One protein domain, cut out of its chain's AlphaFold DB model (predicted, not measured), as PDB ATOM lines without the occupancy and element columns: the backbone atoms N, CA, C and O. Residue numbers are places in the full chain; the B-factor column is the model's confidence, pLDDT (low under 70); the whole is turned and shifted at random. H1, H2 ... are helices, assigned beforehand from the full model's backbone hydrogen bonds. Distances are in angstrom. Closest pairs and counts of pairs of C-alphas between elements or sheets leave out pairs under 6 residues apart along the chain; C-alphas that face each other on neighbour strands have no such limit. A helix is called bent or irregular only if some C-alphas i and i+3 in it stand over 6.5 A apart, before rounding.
ATOM      1  N   ALA A   5      32.074   1.984 -10.477       93.44
ATOM      2  CA  ALA A   5      32.188   3.379 -10.043       93.44
ATOM      3  C   ALA A   5      32.431   3.504  -8.526       93.44
ATOM      4  O   ALA A   5      33.266   4.305  -8.110       93.44
ATOM      5  N   ALA A   6      31.790   2.653  -7.713       94.69
ATOM      6  CA  ALA A   6      31.989   2.624  -6.262       94.69
ATOM      7  C   ALA A   6      33.406   2.179  -5.856       94.69
ATOM      8  O   ALA A   6      33.857   2.504  -4.761       94.69
ATOM      9  N   ALA A   7      34.116   1.452  -6.725       93.50
ATOM     10  CA  ALA A   7      35.511   1.067  -6.516       93.50
ATOM     11  C   ALA A   7      36.516   2.110  -7.028       93.50
ATOM     12  O   ALA A   7      37.714   1.906  -6.860       93.50
ATOM     13  N   GLY A   8      36.053   3.212  -7.635       92.25
ATOM     14  CA  GLY A   8      36.907   4.287  -8.145       92.25
ATOM     15  C   GLY A   8      37.248   4.202  -9.637       92.25
ATOM     16  O   GLY A   8      38.197   4.852 -10.068       92.25
ATOM     17  N   PHE A   9      36.490   3.444 -10.443       93.81
ATOM     18  CA  PHE A   9      36.787   3.254 -11.881       93.81
ATOM     19  C   PHE A   9      36.491   4.466 -12.754       93.81
ATOM     20  O   PHE A   9      36.787   4.449 -13.941       93.81
ATOM     21  N   VAL A  10      35.871   5.506 -12.199       93.75
ATOM     22  CA  VAL A  10      35.545   6.732 -12.936       93.75
ATOM     23  C   VAL A  10      36.836   7.386 -13.403       93.75
ATOM     24  O   VAL A  10      37.535   7.983 -12.587       93.75
ATOM     25  N   HIS A  11      37.161   7.276 -14.689       91.31
ATOM     26  CA  HIS A  11      38.366   7.857 -15.264       91.31
ATOM     27  C   HIS A  11      38.387   9.377 -15.011       91.31
ATOM     28  O   HIS A  11      37.461  10.060 -15.452       91.31
ATOM     29  N   PRO A  12      39.421   9.944 -14.355       86.19
ATOM     30  CA  PRO A  12      39.412  11.344 -13.915       86.19
ATOM     31  C   PRO A  12      39.181  12.334 -15.064       86.19
ATOM     32  O   PRO A  12      38.375  13.249 -14.962       86.19
ATOM     33  N   ALA A  13      39.820  12.104 -16.214       81.75
ATOM     34  CA  ALA A  13      39.705  13.033 -17.338       81.75
ATOM     35  C   ALA A  13      38.411  12.897 -18.166       81.75
ATOM     36  O   ALA A  13      38.087  13.820 -18.903       81.75
ATOM     37  N   THR A  14      37.700  11.761 -18.113       85.06
ATOM     38  CA  THR A  14      36.574  11.483 -19.037       85.06
ATOM     39  C   THR A  14      35.257  11.186 -18.334       85.06
ATOM     40  O   THR A  14      34.208  11.225 -18.966       85.06
ATOM     41  N   GLY A  15      35.288  10.856 -17.040       87.44
ATOM     42  CA  GLY A  15      34.120  10.431 -16.276       87.44
ATOM     43  C   GLY A  15      33.636   9.006 -16.580       87.44
ATOM     44  O   GLY A  15      32.716   8.527 -15.918       87.44
ATOM     45  N   TYR A  16      34.237   8.288 -17.536       88.81
ATOM     46  CA  TYR A  16      33.803   6.935 -17.891       88.81
ATOM     47  C   TYR A  16      34.302   5.885 -16.892       88.81
ATOM     48  O   TYR A  16      35.470   5.875 -16.522       88.81
ATOM     49  N   SER A  17      33.420   4.967 -16.485       92.56
ATOM     50  CA  SER A  17      33.737   3.826 -15.600       92.56
ATOM     51  C   SER A  17      33.234   2.477 -16.127       92.56
ATOM     52  O   SER A  17      33.676   1.416 -15.674       92.56
ATOM     53  N   LEU A  18      32.300   2.500 -17.083       92.56
ATOM     54  CA  LEU A  18      31.589   1.311 -17.547       92.56
ATOM     55  C   LEU A  18      32.521   0.318 -18.245       92.56
ATOM     56  O   LEU A  18      32.470  -0.872 -17.950       92.56
ATOM     57  N   LEU A  19      33.402   0.804 -19.123       89.88
ATOM     58  CA  LEU A  19      34.311  -0.051 -19.887       89.88
ATOM     59  C   LEU A  19      35.237  -0.854 -18.966       89.88
ATOM     60  O   LEU A  19      35.367  -2.064 -19.130       89.88
ATOM     61  N   GLN A  20      35.811  -0.195 -17.959       90.62
ATOM     62  CA  GLN A  20      36.666  -0.854 -16.976       90.62
ATOM     63  C   GLN A  20      35.882  -1.848 -16.112       90.62
ATOM     64  O   GLN A  20      36.365  -2.942 -15.832       90.62
ATOM     65  N   SER A  21      34.640  -1.505 -15.754       94.56
ATOM     66  CA  SER A  21      33.751  -2.406 -15.013       94.56
ATOM     67  C   SER A  21      33.465  -3.686 -15.804       94.56
ATOM     68  O   SER A  21      33.590  -4.775 -15.259       94.56
ATOM     69  N   ILE A  22      33.139  -3.570 -17.094       95.56
ATOM     70  CA  ILE A  22      32.867  -4.728 -17.962       95.56
ATOM     71  C   ILE A  22      34.129  -5.575 -18.156       95.56
ATOM     72  O   ILE A  22      34.053  -6.797 -18.072       95.56
ATOM     73  N   ARG A  23      35.291  -4.944 -18.375       93.38
ATOM     74  CA  ARG A  23      36.571  -5.647 -18.573       93.38
ATOM     75  C   ARG A  23      36.990  -6.471 -17.354       93.38
ATOM     76  O   ARG A  23      37.459  -7.589 -17.521       93.38
ATOM     77  N   LEU A  24      36.841  -5.920 -16.148       95.81
ATOM     78  CA  LEU A  24      37.321  -6.561 -14.920       95.81
ATOM     79  C   LEU A  24      36.304  -7.505 -14.270       95.81
ATOM     80  O   LEU A  24      36.704  -8.341 -13.463       95.81
ATOM     81  N   ALA A  25      35.013  -7.389 -14.593       97.12
ATOM     82  CA  ALA A  25      33.966  -8.186 -13.952       97.12
ATOM     83  C   ALA A  25      34.217  -9.707 -14.003       97.12
ATOM     84  O   ALA A  25      34.093 -10.323 -12.944       97.12
ATOM     85  N   PRO A  26      34.615 -10.320 -15.142       97.81
ATOM     86  CA  PRO A  26      34.871 -11.760 -15.195       97.81
ATOM     87  C   PRO A  26      36.003 -12.189 -14.256       97.81
ATOM     88  O   PRO A  26      35.788 -13.019 -13.384       97.81
ATOM     89  N   ALA A  27      37.166 -11.535 -14.338       97.38
ATOM     90  CA  ALA A  27      38.325 -11.881 -13.512       97.38
ATOM     91  C   ALA A  27      38.057 -11.705 -12.006       97.38
ATOM     92  O   ALA A  27      38.544 -12.478 -11.183       97.38
ATOM     93  N   VAL A  28      37.270 -10.692 -11.629       97.31
ATOM     94  CA  VAL A  28      36.851 -10.496 -10.234       97.31
ATOM     95  C   VAL A  28      35.881 -11.589  -9.786       97.31
ATOM     96  O   VAL A  28      36.002 -12.066  -8.660       97.31
ATOM     97  N   ALA A  29      34.933 -11.987 -10.639       96.94
ATOM     98  CA  ALA A  29      34.008 -13.073 -10.335       96.94
ATOM     99  C   ALA A  29      34.752 -14.404 -10.152       96.94
ATOM    100  O   ALA A  29      34.529 -15.077  -9.146       96.94
ATOM    101  N   ASP A  30      35.684 -14.724 -11.052       97.31
ATOM    102  CA  ASP A  30      36.509 -15.934 -10.982       97.31
ATOM    103  C   ASP A  30      37.320 -15.970  -9.678       97.31
ATOM    104  O   ASP A  30      37.248 -16.937  -8.926       97.31
ATOM    105  N   ALA A  31      37.983 -14.867  -9.313       96.00
ATOM    106  CA  ALA A  31      38.740 -14.788  -8.062       96.00
ATOM    107  C   ALA A  31      37.877 -14.953  -6.801       96.00
ATOM    108  O   ALA A  31      38.361 -15.442  -5.778       96.00
ATOM    109  N   ILE A  32      36.606 -14.538  -6.855       95.56
ATOM    110  CA  ILE A  32      35.661 -14.756  -5.757       95.56
ATOM    111  C   ILE A  32      35.291 -16.237  -5.652       95.56
ATOM    112  O   ILE A  32      35.297 -16.776  -4.545       95.56
ATOM    113  N   VAL A  33      34.987 -16.884  -6.779       96.69
ATOM    114  CA  VAL A  33      34.627 -18.308  -6.834       96.69
ATOM    115  C   VAL A  33      35.800 -19.180  -6.388       96.69
ATOM    116  O   VAL A  33      35.636 -19.996  -5.481       96.69
ATOM    117  N   ASP A  34      36.988 -18.952  -6.945       95.62
ATOM    118  CA  ASP A  34      38.195 -19.733  -6.654       95.62
ATOM    119  C   ASP A  34      38.652 -19.570  -5.200       95.62
ATOM    120  O   ASP A  34      39.123 -20.511  -4.561       95.62
ATOM    121  N   GLY A  35      38.501 -18.365  -4.646       94.56
ATOM    122  CA  GLY A  35      38.897 -18.072  -3.274       94.56
ATOM    123  C   GLY A  35      37.958 -18.659  -2.216       94.56
ATOM    124  O   GLY A  35      38.393 -18.866  -1.081       94.56
ATOM    125  N   TRP A  36      36.698 -18.951  -2.562       92.25
ATOM    126  CA  TRP A  36      35.639 -19.268  -1.595       92.25
ATOM    127  C   TRP A  36      35.924 -20.506  -0.734       92.25
ATOM    128  O   TRP A  36      35.560 -20.541   0.439       92.25
ATOM    129  N   SER A  37      36.583 -21.522  -1.298       92.50
ATOM    130  CA  SER A  37      36.966 -22.748  -0.580       92.50
ATOM    131  C   SER A  37      38.424 -22.770  -0.114       92.50
ATOM    132  O   SER A  37      38.833 -23.722   0.546       92.50
ATOM    133  N   VAL A  38      39.224 -21.767  -0.486       94.81
ATOM    134  CA  VAL A  38      40.684 -21.756  -0.278       94.81
ATOM    135  C   VAL A  38      41.089 -20.839   0.874       94.81
ATOM    136  O   VAL A  38      42.074 -21.104   1.562       94.81
ATOM    137  N   THR A  39      40.354 -19.751   1.098       94.62
ATOM    138  CA  THR A  39      40.703 -18.735   2.093       94.62
ATOM    139  C   THR A  39      39.459 -18.167   2.778       94.62
ATOM    140  O   THR A  39      38.330 -18.502   2.431       94.62
ATOM    141  N   ASP A  40      39.660 -17.334   3.797       95.19
ATOM    142  CA  ASP A  40      38.564 -16.649   4.472       95.19
ATOM    143  C   ASP A  40      38.011 -15.494   3.616       95.19
ATOM    144  O   ASP A  40      38.591 -15.082   2.608       95.19
ATOM    145  N   GLY A  41      36.876 -14.923   4.025       93.31
ATOM    146  CA  GLY A  41      36.250 -13.832   3.272       93.31
ATOM    147  C   GLY A  41      37.166 -12.615   3.066       93.31
ATOM    148  O   GLY A  41      37.055 -11.925   2.052       93.31
ATOM    149  N   LEU A  42      38.106 -12.358   3.983       95.06
ATOM    150  CA  LEU A  42      39.083 -11.274   3.842       95.06
ATOM    151  C   LEU A  42      40.145 -11.594   2.784       95.06
ATOM    152  O   LEU A  42      40.520 -10.703   2.016       95.06
ATOM    153  N   GLY A  43      40.610 -12.841   2.721       96.44
ATOM    154  CA  GLY A  43      41.504 -13.334   1.683       96.44
ATOM    155  C   GLY A  43      40.885 -13.210   0.293       96.44
ATOM    156  O   GLY A  43      41.523 -12.658  -0.605       96.44
ATOM    157  N   VAL A  44      39.613 -13.601   0.145       96.75
ATOM    158  CA  VAL A  44      38.862 -13.462  -1.117       96.75
ATOM    159  C   VAL A  44      38.781 -11.997  -1.551       96.75
ATOM    160  O   VAL A  44      39.121 -11.652  -2.683       96.75
ATOM    161  N   VAL A  45      38.397 -11.100  -0.634       95.31
ATOM    162  CA  VAL A  45      38.316  -9.658  -0.920       95.31
ATOM    163  C   VAL A  45      39.678  -9.084  -1.310       95.31
ATOM    164  O   VAL A  45      39.749  -8.250  -2.209       95.31
ATOM    165  N   ARG A  46      40.768  -9.522  -0.668       95.25
ATOM    166  CA  ARG A  46      42.124  -9.058  -0.991       95.25
ATOM    167  C   ARG A  46      42.566  -9.511  -2.382       95.25
ATOM    168  O   ARG A  46      43.133  -8.704  -3.115       95.25
ATOM    169  N   ALA A  47      42.288 -10.762  -2.749       95.06
ATOM    170  CA  ALA A  47      42.581 -11.287  -4.080       95.06
ATOM    171  C   ALA A  47      41.822 -10.504  -5.162       95.06
ATOM    172  O   ALA A  47      42.441  -9.956  -6.077       95.06
ATOM    173  N   ALA A  48      40.507 -10.338  -4.992       96.38
ATOM    174  CA  ALA A  48      39.680  -9.537  -5.889       96.38
ATOM    175  C   ALA A  48      40.149  -8.070  -5.968       96.38
ATOM    176  O   ALA A  48      40.196  -7.483  -7.047       96.38
ATOM    177  N   TRP A  49      40.547  -7.462  -4.843       95.75
ATOM    178  CA  TRP A  49      41.030  -6.074  -4.820       95.75
ATOM    179  C   TRP A  49      42.330  -5.894  -5.600       95.75
ATOM    180  O   TRP A  49      42.492  -4.888  -6.286       95.75
ATOM    181  N   ASN A  50      43.232  -6.873  -5.545       95.56
ATOM    182  CA  ASN A  50      44.495  -6.826  -6.282       95.56
ATOM    183  C   ASN A  50      44.313  -6.970  -7.800       95.56
ATOM    184  O   ASN A  50      45.127  -6.434  -8.546       95.56
ATOM    185  N   ILE A  51      43.244  -7.633  -8.256       96.19
ATOM    186  CA  ILE A  51      42.854  -7.667  -9.678       96.19
ATOM    187  C   ILE A  51      42.340  -6.303 -10.129       96.19
ATOM    188  O   ILE A  51      42.628  -5.854 -11.235       96.19
ATOM    189  N   ILE A  52      41.572  -5.642  -9.265       95.31
ATOM    190  CA  ILE A  52      40.968  -4.353  -9.570       95.31
ATOM    191  C   ILE A  52      41.994  -3.215  -9.555       95.31
ATOM    192  O   ILE A  52      42.000  -2.358 -10.439       95.31
ATOM    193  N   TRP A  53      42.842  -3.195  -8.532       95.38
ATOM    194  CA  TRP A  53      43.858  -2.174  -8.312       95.38
ATOM    195  C   TRP A  53      45.250  -2.809  -8.250       95.38
ATOM    196  O   TRP A  53      45.925  -2.728  -7.210       95.38
ATOM    197  N   PRO A  54      45.737  -3.405  -9.356       95.06
ATOM    198  CA  PRO A  54      47.144  -3.747  -9.462       95.06
ATOM    199  C   PRO A  54      47.988  -2.475  -9.332       95.06
ATOM    200  O   PRO A  54      47.489  -1.349  -9.425       95.06
TER     201      PRO A  54
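This is residues 5 to 54 of the 151 residues of an uncharacterized protein of Deltaproteobacteria bacterium (UniProt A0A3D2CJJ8). A helical hairpin makes a rod: shorter helix H2 folds back along the later part of long, kinked H1. Residues 5 to 17, with no named element, loop out past the start of H1. The 50 printed residues hold H1, then H2, and no named strand; the class is all helix. The whole is only just loose, close to compact, with a radius of gyration of the C-alphas of 12.2 A, and spans 39 by 16 by 16 A.

Start with H1, residues 18 to 35, which has a kink of 38 degrees near residue 25; it is irregular, C-alphas 23 and 26 being 7.2 A apart. H2, residues 41 to 52, touches H1; their closest C-alphas, of Gly 35 and Val 44, are 5.1 A apart. This hairpin has a shallow tilt of 34 degrees, only just short of steep, opposite ways. Every O i to N i+4 pair is within hydrogen-bond range in H2, 12 of 14 in H1.

Find C-alpha 18 at (31.589, 1.311, -17.547); H1 runs 25.2 A from there. H2 runs 16.6 A to C-alpha 52 at (40.968, -4.353, -9.570).

The farthest C-alphas, of Ala 13 and Ser 37, are 39.6 A apart. The H1 to H2 link is tight. The printed part has no cut, and no printed residue is under 70 in pLDDT.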